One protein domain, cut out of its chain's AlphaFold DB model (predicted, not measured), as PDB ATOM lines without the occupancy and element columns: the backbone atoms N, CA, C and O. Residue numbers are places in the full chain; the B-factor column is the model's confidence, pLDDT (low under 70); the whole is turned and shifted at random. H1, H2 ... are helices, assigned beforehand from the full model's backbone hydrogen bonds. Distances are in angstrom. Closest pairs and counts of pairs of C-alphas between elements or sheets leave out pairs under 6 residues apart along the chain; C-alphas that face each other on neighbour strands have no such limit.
ATOM      1  N   ASN A 163     -54.099  18.658  54.186       94.50
ATOM      2  CA  ASN A 163     -54.554  17.351  53.697       94.50
ATOM      3  C   ASN A 163     -55.043  17.407  52.246       94.50
ATOM      4  O   ASN A 163     -54.667  16.555  51.447       94.50
ATOM      5  N   GLN A 164     -55.795  18.448  51.884       94.94
ATOM      6  CA  GLN A 164     -56.273  18.660  50.514       94.94
ATOM      7  C   GLN A 164     -55.122  18.819  49.509       94.94
ATOM      8  O   GLN A 164     -55.170  18.244  48.426       94.94
ATOM      9  N   GLU A 165     -54.046  19.520  49.877       96.62
ATOM     10  CA  GLU A 165     -52.873  19.684  49.008       96.62
ATOM     11  C   GLU A 165     -52.146  18.347  48.795       96.62
ATOM     12  O   GLU A 165     -51.675  18.061  47.696       96.62
ATOM     13  N   VAL A 166     -52.079  17.498  49.826       96.88
ATOM     14  CA  VAL A 166     -51.475  16.158  49.721       96.88
ATOM     15  C   VAL A 166     -52.353  15.206  48.904       96.88
ATOM     16  O   VAL A 166     -51.827  14.428  48.107       96.88
ATOM     17  N   ILE A 167     -53.677  15.290  49.054       96.19
ATOM     18  CA  ILE A 167     -54.642  14.538  48.239       96.19
ATOM     19  C   ILE A 167     -54.485  14.914  46.764       96.19
ATOM     20  O   ILE A 167     -54.355  14.021  45.932       96.19
ATOM     21  N   LYS A 168     -54.357  16.209  46.442       97.38
ATOM     22  CA  LYS A 168     -54.078  16.663  45.071       97.38
ATOM     23  C   LYS A 168     -52.797  16.043  44.517       97.38
ATOM     24  O   LYS A 168     -52.796  15.549  43.397       97.38
ATOM     25  N   ILE A 169     -51.716  15.970  45.299       96.56
ATOM     26  CA  ILE A 169     -50.493  15.274  44.854       96.56
ATOM     27  C   ILE A 169     -50.797  13.816  44.470       96.56
ATOM     28  O   ILE A 169     -50.342  13.367  43.419       96.56
ATOM     29  N   LYS A 170     -51.583  13.086  45.276       95.06
ATOM     30  CA  LYS A 170     -51.985  11.702  44.964       95.06
ATOM     31  C   LYS A 170     -52.839  11.595  43.705       95.06
ATOM     32  O   LYS A 170     -52.559  10.735  42.878       95.06
ATOM     33  N   GLU A 171     -53.839  12.460  43.547       95.88
ATOM     34  CA  GLU A 171     -54.705  12.491  42.360       95.88
ATOM     35  C   GLU A 171     -53.876  12.607  41.076       95.88
ATOM     36  O   GLU A 171     -54.093  11.866  40.121       95.88
ATOM     37  N   TYR A 172     -52.862  13.474  41.079       96.31
ATOM     38  CA  TYR A 172     -51.970  13.656  39.935       96.31
ATOM     39  C   TYR A 172     -51.104  12.428  39.631       96.31
ATOM     40  O   TYR A 172     -50.841  12.152  38.465       96.31
ATOM     41  N   PHE A 173     -50.656  11.690  40.648       93.19
ATOM     42  CA  PHE A 173     -49.900  10.452  40.437       93.19
ATOM     43  C   PHE A 173     -50.775   9.278  39.985       93.19
ATOM     44  O   PHE A 173     -50.287   8.408  39.269       93.19
ATOM     45  N   ASN A 174     -52.049   9.263  40.379       92.81
ATOM     46  CA  ASN A 174     -53.003   8.225  39.990       92.81
ATOM     47  C   ASN A 174     -53.650   8.485  38.620       92.81
ATOM     48  O   ASN A 174     -54.306   7.598  38.079       92.81
ATOM     49  N   ASN A 175     -53.479   9.680  38.053       94.00
ATOM     50  CA  ASN A 175     -54.029  10.021  36.748       94.00
ATOM     51  C   ASN A 175     -53.275   9.286  35.621       94.00
ATOM     52  O   ASN A 175     -52.058   9.429  35.466       94.00
ATOM     53  N   SER A 176     -54.017   8.536  34.800       90.19
ATOM     54  CA  SER A 176     -53.494   7.778  33.659       90.19
ATOM     55  C   SER A 176     -52.765   8.646  32.633       90.19
ATOM     56  O   SER A 176     -51.756   8.205  32.082       90.19
ATOM     57  N   ASP A 177     -53.206   9.889  32.427       89.88
ATOM     58  CA  ASP A 177     -52.638  10.813  31.436       89.88
ATOM     59  C   ASP A 177     -51.193  11.207  31.766       89.88
ATOM     60  O   ASP A 177     -50.416  11.585  30.886       89.88
ATOM     61  N   TYR A 178     -50.827  11.125  33.048       92.19
ATOM     62  CA  TYR A 178     -49.520  11.527  33.565       92.19
ATOM     63  C   TYR A 178     -48.632  10.335  33.924       92.19
ATOM     64  O   TYR A 178     -47.518  10.531  34.407       92.19
ATOM     65  N   LYS A 179     -49.084   9.101  33.667       86.88
ATOM     66  CA  LYS A 179     -48.354   7.872  34.015       86.88
ATOM     67  C   LYS A 179     -46.956   7.815  33.391       86.88
ATOM     68  O   LYS A 179     -46.016   7.333  34.017       86.88
ATOM     69  N   SER A 180     -46.809   8.339  32.176       86.62
ATOM     70  CA  SER A 180     -45.533   8.436  31.462       86.62
ATOM     71  C   SER A 180     -44.667   9.615  31.917       86.62
ATOM     72  O   SER A 180     -43.526   9.752  31.490       86.62
ATOM     73  N   TRP A 181     -45.169  10.519  32.756       92.94
ATOM     74  CA  TRP A 181     -44.490  11.782  33.014       92.94
ATOM     75  C   TRP A 181     -43.479  11.700  34.147       92.94
ATOM     76  O   TRP A 181     -43.613  10.976  35.131       92.94
ATOM     77  N   SER A 182     -42.454  12.544  34.039       92.12
ATOM     78  CA  SER A 182     -41.544  12.772  35.154       92.12
ATOM     79  C   SER A 182     -42.270  13.475  36.307       92.12
ATOM     80  O   SER A 182     -43.133  14.326  36.088       92.12
ATOM     81  N   LYS A 183     -41.856  13.195  37.547       93.62
ATOM     82  CA  LYS A 183     -42.363  13.875  38.753       93.62
ATOM     83  C   LYS A 183     -42.333  15.403  38.630       93.62
ATOM     84  O   LYS A 183     -43.254  16.074  39.083       93.62
ATOM     85  N   SER A 184     -41.291  15.963  38.015       95.31
ATOM     86  CA  SER A 184     -41.206  17.408  37.809       95.31
ATOM     87  C   SER A 184     -42.242  17.906  36.804       95.31
ATOM     88  O   SER A 184     -42.877  18.918  37.072       95.31
ATOM     89  N   SER A 185     -42.478  17.197  35.697       96.50
ATOM     90  CA  SER A 185     -43.561  17.527  34.758       96.50
ATOM     91  C   SER A 185     -44.934  17.504  35.435       96.50
ATOM     92  O   SER A 185     -45.712  18.437  35.261       96.50
ATOM     93  N   ILE A 186     -45.207  16.493  36.264       97.00
ATOM     94  CA  ILE A 186     -46.451  16.408  37.048       97.00
ATOM     95  C   ILE A 186     -46.594  17.627  37.968       97.00
ATOM     96  O   ILE A 186     -47.633  18.283  37.980       97.00
ATOM     97  N   TYR A 187     -45.524  17.982  38.684       97.56
ATOM     98  CA  TYR A 187     -45.493  19.177  39.523       97.56
ATOM     99  C   TYR A 187     -45.817  20.458  38.741       97.56
ATOM    100  O   TYR A 187     -46.677  21.231  39.158       97.56
ATOM    101  N   TYR A 188     -45.172  20.680  37.593       97.62
ATOM    102  CA  TYR A 188     -45.451  21.864  36.779       97.62
ATOM    103  C   TYR A 188     -46.867  21.869  36.217       97.62
ATOM    104  O   TYR A 188     -47.456  22.938  36.091       97.62
ATOM    105  N   MET A 189     -47.440  20.705  35.915       97.38
ATOM    106  CA  MET A 189     -48.837  20.630  35.508       97.38
ATOM    107  C   MET A 189     -49.770  21.079  36.635       97.38
ATOM    108  O   MET A 189     -50.662  21.889  36.391       97.38
ATOM    109  N   GLY A 190     -49.508  20.655  37.875       96.94
ATOM    110  CA  GLY A 190     -50.257  21.135  39.039       96.94
ATOM    111  C   GLY A 190     -50.082  22.631  39.309       96.94
ATOM    112  O   GLY A 190     -51.047  23.299  39.670       96.94
ATOM    113  N   LEU A 191     -48.897  23.200  39.053       96.62
ATOM    114  CA  LEU A 191     -48.711  24.658  39.088       96.62
ATOM    115  C   LEU A 191     -49.540  25.373  38.014       96.62
ATOM    116  O   LEU A 191     -50.189  26.376  38.299       96.62
ATOM    117  N   ARG A 192     -49.544  24.854  36.780       94.69
ATOM    118  CA  ARG A 192     -50.294  25.434  35.652       94.69
ATOM    119  C   ARG A 192     -51.798  25.417  35.892       94.69
ATOM    120  O   ARG A 192     -52.472  26.387  35.565       94.69
ATOM    121  N   LYS A 193     -52.301  24.341  36.498       95.75
ATOM    122  CA  LYS A 193     -53.703  24.194  36.909       95.75
ATOM    123  C   LYS A 193     -54.045  24.927  38.213       95.75
ATOM    124  O   LYS A 193     -55.203  24.927  38.603       95.75
ATOM    125  N   LYS A 194     -53.066  25.583  38.857       94.69
ATOM    126  CA  LYS A 194     -53.195  26.282  40.152       94.69
ATOM    127  C   LYS A 194     -53.581  25.375  41.334       94.69
ATOM    128  O   LYS A 194     -53.971  25.875  42.383       94.69
ATOM    129  N   ASP A 195     -53.391  24.064  41.200       95.81
ATOM    130  CA  ASP A 195     -53.611  23.089  42.276       95.81
ATOM    131  C   ASP A 195     -52.440  23.050  43.269       95.81
ATOM    132  O   ASP A 195     -52.608  22.680  44.433       95.81
ATOM    133  N   PHE A 196     -51.233  23.421  42.824       97.12
ATOM    134  CA  PHE A 196     -50.033  23.448  43.661       97.12
ATOM    135  C   PHE A 196     -49.552  24.873  43.932       97.12
ATOM    136  O   PHE A 196     -49.455  25.712  43.041       97.12
ATOM    137  N   SER A 197     -49.168  25.104  45.187       96.56
ATOM    138  CA  SER A 197     -48.753  26.416  45.703       96.56
ATOM    139  C   SER A 197     -47.544  26.284  46.640       96.56
ATOM    140  O   SER A 197     -47.489  26.841  47.741       96.56
ATOM    141  N   PHE A 198     -46.603  25.420  46.266       96.38
ATOM    142  CA  PHE A 198     -45.396  25.081  47.022       96.38
ATOM    143  C   PHE A 198     -44.253  24.742  46.066       96.38
ATOM    144  O   PHE A 198     -44.487  24.446  44.899       96.38
ATOM    145  N   CYS A 199     -43.005  24.774  46.540       95.06
ATOM    146  CA  CYS A 199     -41.836  24.529  45.696       95.06
ATOM    147  C   CYS A 199     -41.660  23.046  45.309       95.06
ATOM    148  O   CYS A 199     -42.125  22.137  46.000       95.06
ATOM    149  N   LEU A 200     -40.909  22.800  44.232       95.94
ATOM    150  CA  LEU A 200     -40.620  21.456  43.717       95.94
ATOM    151  C   LEU A 200     -39.957  20.543  44.768       95.94
ATOM    152  O   LEU A 200     -40.234  19.347  44.817       95.94
ATOM    153  N   ALA A 201     -39.116  21.096  45.647       94.81
ATOM    154  CA  ALA A 201     -38.505  20.333  46.738       94.81
ATOM    155  C   ALA A 201     -39.560  19.774  47.709       94.81
ATOM    156  O   ALA A 201     -39.469  18.617  48.124       94.81
ATOM    157  N   THR A 202     -40.597  20.558  48.019       96.00
ATOM    158  CA  THR A 202     -41.738  20.103  48.822       96.00
ATOM    159  C   THR A 202     -42.517  19.010  48.094       96.00
ATOM    160  O   THR A 202     -42.843  18.002  48.717       96.00
ATOM    161  N   PHE A 203     -42.737  19.141  46.780       96.31
ATOM    162  CA  PHE A 203     -43.380  18.090  45.980       96.31
ATOM    163  C   PHE A 203     -42.613  16.762  46.055       96.31
ATOM    164  O   PHE A 203     -43.199  15.724  46.350       96.31
ATOM    165  N   TYR A 204     -41.287  16.788  45.874       94.62
ATOM    166  CA  TYR A 204     -40.458  15.587  45.996       94.62
ATOM    167  C   TYR A 204     -40.475  14.986  47.400       94.62
ATOM    168  O   TYR A 204     -40.561  13.766  47.537       94.62
ATOM    169  N   LYS A 205     -40.419  15.829  48.440       93.19
ATOM    170  CA  LYS A 205     -40.523  15.381  49.832       93.19
ATOM    171  C   LYS A 205     -41.831  14.623  50.058       93.19
ATOM    172  O   LYS A 205     -41.798  13.518  50.588       93.19
ATOM    173  N   TYR A 206     -42.964  15.192  49.645       94.69
ATOM    174  CA  TYR A 206     -44.266  14.553  49.831       94.69
ATOM    175  C   TYR A 206     -44.445  13.326  48.933       94.69
ATOM    176  O   TYR A 206     -44.926  12.314  49.417       94.69
ATOM    177  N   SER A 207     -43.956  13.337  47.690       93.38
ATOM    178  CA  SER A 207     -43.910  12.140  46.832       93.38
ATOM    179  C   SER A 207     -43.186  10.973  47.520       93.38
ATOM    180  O   SER A 207     -43.716   9.867  47.556       93.38
ATOM    181  N   SER A 208     -42.030  11.227  48.144       90.06
ATOM    182  CA  SER A 208     -41.301  10.207  48.909       90.06
ATOM    183  C   SER A 208     -42.068   9.739  50.152       90.06
ATOM    184  O   SER A 208     -42.135   8.540  50.404       90.06
ATOM    185  N   LEU A 209     -42.693  10.655  50.904       89.88
ATOM    186  CA  LEU A 209     -43.515  10.306  52.075       89.88
ATOM    187  C   LEU A 209     -44.757   9.480  51.712       89.88
ATOM    188  O   LEU A 209     -45.228   8.704  52.535       89.88
ATOM    189  N   LEU A 210     -45.267   9.632  50.492       90.94
ATOM    190  CA  LEU A 210     -46.384   8.856  49.959       90.94
ATOM    191  C   LEU A 210     -45.967   7.479  49.414       90.94
ATOM    192  O   LEU A 210     -46.813   6.772  48.875       90.94
ATOM    193  N   GLY A 211     -44.689   7.101  49.527       87.75
ATOM    194  CA  GLY A 211     -44.169   5.832  49.010       87.75
ATOM    195  C   GLY A 211     -43.941   5.821  47.498       87.75
ATOM    196  O   GLY A 211     -43.641   4.780  46.926       87.75
ATOM    197  N   ILE A 212     -44.045   6.975  46.839       84.06
ATOM    198  CA  ILE A 212     -43.815   7.116  45.402       84.06
ATOM    199  C   ILE A 212     -42.324   7.379  45.227       84.06
ATOM    200  O   ILE A 212     -41.906   8.526  45.053       84.06
ATOM    201  N   ASP A 213     -41.492   6.347  45.332       70.44
ATOM    202  CA  ASP A 213     -40.057   6.445  45.069       70.44
ATOM    203  C   ASP A 213     -39.672   5.659  43.817       70.44
ATOM    204  O   ASP A 213     -40.025   4.498  43.654       70.44
ATOM    205  N   ASN A 214     -38.909   6.318  42.950       61.81
ATOM    206  CA  ASN A 214     -38.267   5.682  41.811       61.81
ATOM    207  C   ASN A 214     -36.788   5.819  42.146       61.81
ATOM    208  O   ASN A 214     -36.266   6.934  42.053       61.81
ATOM    209  N   THR A 393     -41.402  33.113  27.628       92.88
ATOM    210  CA  THR A 393     -40.253  33.304  28.518       92.88
ATOM    211  C   THR A 393     -40.096  32.140  29.501       92.88
ATOM    212  O   THR A 393     -41.056  31.638  30.092       92.88
ATOM    213  N   ILE A 394     -38.853  31.682  29.677       92.69
ATOM    214  CA  ILE A 394     -38.506  30.588  30.590       92.69
ATOM    215  C   ILE A 394     -38.351  31.165  32.003       92.69
ATOM    216  O   ILE A 394     -37.247  31.466  32.453       92.69
ATOM    217  N   SER A 395     -39.465  31.333  32.717       92.00
ATOM    218  CA  SER A 395     -39.454  31.849  34.089       92.00
ATOM    219  C   SER A 395     -40.424  31.119  35.011       92.00
ATOM    220  O   SER A 395     -41.575  30.862  34.674       92.00
ATOM    221  N   ILE A 396     -39.958  30.843  36.232       89.00
ATOM    222  CA  ILE A 396     -40.783  30.281  37.308       89.00
ATOM    223  C   ILE A 396     -41.634  31.343  38.018       89.00
ATOM    224  O   ILE A 396     -42.572  30.986  38.731       89.00
ATOM    225  N   SER A 397     -41.313  32.633  37.846       88.94
ATOM    226  CA  SER A 397     -41.932  33.738  38.594       88.94
ATOM    227  C   SER A 397     -43.447  33.816  38.399       88.94
ATOM    228  O   SER A 397     -44.176  34.141  39.330       88.94
ATOM    229  N   HIS A 398     -43.932  33.421  37.219       86.12
ATOM    230  CA  HIS A 398     -45.360  33.376  36.900       86.12
ATOM    231  C   HIS A 398     -46.158  32.403  37.784       86.12
ATOM    232  O   HIS A 398     -47.373  32.543  37.893       86.12
ATOM    233  N   TYR A 399     -45.497  31.424  38.410       88.88
ATOM    234  CA  TYR A 399     -46.152  30.382  39.203       88.88
ATOM    235  C   TYR A 399     -45.959  30.524  40.714       88.88
ATOM    236  O   TYR A 399     -46.669  29.857  41.461       88.88
ATOM    237  N   ASN A 400     -44.980  31.305  41.183       90.94
ATOM    238  CA  ASN A 400     -44.541  31.257  42.582       90.94
ATOM    239  C   ASN A 400     -44.830  32.521  43.404       90.94
ATOM    240  O   ASN A 400     -44.536  32.525  44.602       90.94
ATOM    241  N   SER A 401     -45.421  33.558  42.805       91.44
ATOM    242  CA  SER A 401     -45.685  34.844  43.467       91.44
ATOM    243  C   SER A 401     -46.519  34.701  44.748       91.44
ATOM    244  O   SER A 401     -46.248  35.362  45.747       91.44
ATOM    245  N   HIS A 402     -47.478  33.772  44.779       92.81
ATOM    246  CA  HIS A 402     -48.361  33.531  45.927       92.81
ATOM    247  C   HIS A 402     -47.824  32.517  46.947       92.81
ATOM    248  O   HIS A 402     -48.472  32.265  47.965       92.81
ATOM    249  N   PHE A 403     -46.648  31.913  46.733       95.12
ATOM    250  CA  PHE A 403     -46.161  30.831  47.604       95.12
ATOM    251  C   PHE A 403     -45.920  31.285  49.044       95.12
ATOM    252  O   PHE A 403     -46.133  30.508  49.978       95.12
ATOM    253  N   GLN A 404     -45.476  32.528  49.238       94.31
ATOM    254  CA  GLN A 404     -45.261  33.081  50.574       94.31
ATOM    255  C   GLN A 404     -46.587  33.261  51.317       94.31
ATOM    256  O   GLN A 404     -46.685  32.838  52.469       94.31
ATOM    257  N   ALA A 405     -47.611  33.795  50.645       95.62
ATOM    258  CA  ALA A 405     -48.957  33.916  51.198       95.62
ATOM    259  C   ALA A 405     -49.534  32.535  51.549       95.62
ATOM    260  O   ALA A 405     -49.931  32.306  52.691       95.62
ATOM    261  N   GLN A 406     -49.443  31.564  50.632       96.12
ATOM    262  CA  GLN A 406     -49.894  30.193  50.893       96.12
ATOM    263  C   GLN A 406     -49.149  29.558  52.075       96.12
ATOM    264  O   GLN A 406     -49.730  28.825  52.872       96.12
ATOM    265  N   LYS A 407     -47.846  29.823  52.225       95.50
ATOM    266  CA  LYS A 407     -47.067  29.328  53.367       95.50
ATOM    267  C   LYS A 407     -47.581  29.886  54.697       95.50
ATOM    268  O   LYS A 407     -47.576  29.136  55.669       95.50
ATOM    269  N   GLN A 408     -47.992  31.153  54.755       96.56
ATOM    270  CA  GLN A 408     -48.582  31.723  55.973       96.56
ATOM    271  C   GLN A 408     -49.972  31.148  56.235       96.56
ATOM    272  O   GLN A 408     -50.215  30.660  57.336       96.56
ATOM    273  N   PHE A 409     -50.806  31.044  55.197       96.38
ATOM    274  CA  PHE A 409     -52.118  30.407  55.289       96.38
ATOM    275  C   PHE A 409     -52.039  28.983  55.864       96.38
ATOM    276  O   PHE A 409     -52.778  28.640  56.784       96.38
ATOM    277  N   ARG A 410     -51.081  28.159  55.406       95.94
ATOM    278  CA  ARG A 410     -50.853  26.817  55.978       95.94
ATOM    279  C   ARG A 410     -50.578  26.860  57.476       95.94
ATOM    280  O   ARG A 410     -51.128  26.044  58.206       95.94
ATOM    281  N   LYS A 411     -49.739  27.798  57.936       95.19
ATOM    282  CA  LYS A 411     -49.423  27.926  59.366       95.19
ATOM    283  C   LYS A 411     -50.657  28.276  60.177       95.19
ATOM    284  O   LYS A 411     -50.887  27.649  61.202       95.19
ATOM    285  N   GLU A 412     -51.439  29.243  59.715       95.06
ATOM    286  CA  GLU A 412     -52.669  29.662  60.384       95.06
ATOM    287  C   GLU A 412     -53.660  28.502  60.492       95.06
ATOM    288  O   GLU A 412     -54.143  28.210  61.583       95.06
ATOM    289  N   GLN A 413     -53.906  27.781  59.394       94.19
ATOM    290  CA  GLN A 413     -54.820  26.635  59.385       94.19
ATOM    291  C   GLN A 413     -54.336  25.493  60.282       94.19
ATOM    292  O   GLN A 413     -55.104  24.957  61.076       94.19
ATOM    293  N   ASN A 414     -53.048  25.153  60.220       92.88
ATOM    294  CA  ASN A 414     -52.467  24.110  61.065       92.88
ATOM    295  C   ASN A 414     -52.483  24.486  62.557       92.88
ATOM    296  O   ASN A 414     -52.678  23.616  63.408       92.88
ATOM    297  N   ASN A 415     -52.327  25.772  62.883       90.12
ATOM    298  CA  ASN A 415     -52.361  26.264  64.260       90.12
ATOM    299  C   ASN A 415     -53.769  26.287  64.867       90.12
ATOM    300  O   ASN A 415     -53.883  26.195  66.087       90.12
ATOM    301  N   LYS A 416     -54.834  26.341  64.050       89.62
ATOM    302  CA  LYS A 416     -56.229  26.220  64.521       89.62
ATOM    303  C   LYS A 416     -56.560  24.841  65.102       89.62
ATOM    304  O   LYS A 416     -57.618  24.668  65.696       89.62
ATOM    305  N   ASN A 417     -55.695  23.842  64.927       84.12
ATOM    306  CA  ASN A 417     -55.941  22.511  65.467       84.12
ATOM    307  C   ASN A 417     -55.928  22.519  67.009       84.12
ATOM    308  O   ASN A 417     -54.935  22.890  67.634       84.12
ATOM    309  N   ASN A 418     -56.992  22.007  67.628       78.44
ATOM    310  CA  ASN A 418     -57.161  21.964  69.083       78.44
ATOM    311  C   ASN A 418     -56.467  20.776  69.772       78.44
ATOM    312  O   ASN A 418     -56.573  20.623  70.987       78.44
ATOM    313  N   CYS A 419     -55.729  19.941  69.033       75.12
ATOM    314  CA  CYS A 419     -55.021  18.796  69.607       75.12
ATOM    315  C   CYS A 419     -54.079  19.208  70.762       75.12
ATOM    316  O   CYS A 419     -53.217  20.085  70.602       75.12
ATOM    317  N   LYS A 420     -54.249  18.552  71.920       70.12
ATOM    318  CA  LYS A 420     -53.417  18.717  73.127       70.12
ATOM    319  C   LYS A 420     -52.335  17.637  73.283       70.12
ATOM    320  O   LYS A 420     -51.327  17.914  73.912       70.12
ATOM    321  N   LYS A 421     -52.462  16.479  72.606       67.56
ATOM    322  CA  LYS A 421     -51.546  15.313  72.708       67.56
ATOM    323  C   LYS A 421     -50.065  15.602  72.416       67.56
ATOM    324  O   LYS A 421     -49.219  14.765  72.670       67.56
ATOM    325  N   CYS A 422     -49.754  16.720  71.765       60.66
ATOM    326  CA  CYS A 422     -48.385  17.086  71.383       60.66
ATOM    327  C   CYS A 422     -47.815  18.253  72.207       60.66
ATOM    328  O   CYS A 422     -46.770  18.782  71.831       60.66
ATOM    329  N   MET A 423     -48.546  18.719  73.227       55.66
ATOM    330  CA  MET A 423     -48.094  19.760  74.162       55.66
ATOM    331  C   MET A 423     -47.584  19.175  75.488       55.66
ATOM    332  O   MET A 423     -46.987  19.911  76.267       55.66
ATOM    333  N   GLU A 424     -47.799  17.875  75.697       48.34
ATOM    334  CA  GLU A 424     -47.163  17.012  76.703       48.34
ATOM    335  C   GLU A 424     -45.968  16.290  76.064       48.34
ATOM    336  O   GLU A 424     -44.927  16.150  76.746       48.34
TER     337      GLU A 424
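Overview. This is residues 163 to 214 and 393 to 424 of the 424 residues of the protein "Transposase" of Flavobacterium columnare (strain ATCC 49512 / CIP 103533 / TG 44/87) (UniProt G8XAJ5). Three short helices, H1, H2 and H3, set in a triangle and crossing at wide angles, make a small body, and a separate piece after a cut brings the short H4 near H2 and leads through H5 into an arm. Residues 408 to 424, of which 408 to 415 belong to H5, stick out from the body. The printed part has 84 residues with five named helices, H1 to H5 in order, and no named strand; the class is all helix. The whole is loose, with a radius of gyration of the C-alphas of 14.8 A, and only just elongated, spanning 46 by 30 by 17 A.

Along the chain. H1, residues 163 to 174, begins at C-alpha 163 (-54.554, 17.351, 53.697) and is 16.5 A long. H2 is residues 183 to 192, 14.4 A, and H3 residues 200 to 209, 14.2 A. H4 is residues 397 to 400. H5, residues 403 to 415, is 18.3 A long and ends at C-alpha 415 (-52.361, 26.264, 64.260).

Arrangement. H1 and H2 only just touch, with 3 pairs of C-alphas within 8 A, through residues 172 to 173 of H1 alone; the closest C-alphas, of Tyr 172 and Ile 186, are 6.8 A apart. They run opposite ways at a steep tilt of 59 degrees. H1 and H3 only just touch, also with 3 pairs, through residues 166 to 169 of H1 alone, closest at the C-alphas of Val 166 and Tyr 206, 7.4 A, and are about perpendicular at 82 degrees. H2 and H3 touch, closest at the C-alphas of Tyr 187 and Leu 200, 6.8 A, opposite ways at a steep tilt of 58 degrees. H4 is close to H2 but not clearly touching, with the C-alphas of Leu 191 and Tyr 399 closest at 6.3 A. H4 and H5 meet only through their link. H5 is apart from H1, H2 and H3. Every O i to N i+4 pair is within hydrogen-bond range in H1, H2, H3 and H5; H4 is too short for such a pair.

Size, cuts and confidence. The C-alphas farthest apart, of Thr 393 and Glu 424, are 51.3 A apart. Residues 215 to 392 are not printed, and C-alphas 214 and 393 are 30.7 A apart across the cut. Of the links printed whole, H4 to H5 is tight, and H1 to H2 and H2 to H3 are short. The pLDDT is under 70 at residue 214 and residues 421 to 424.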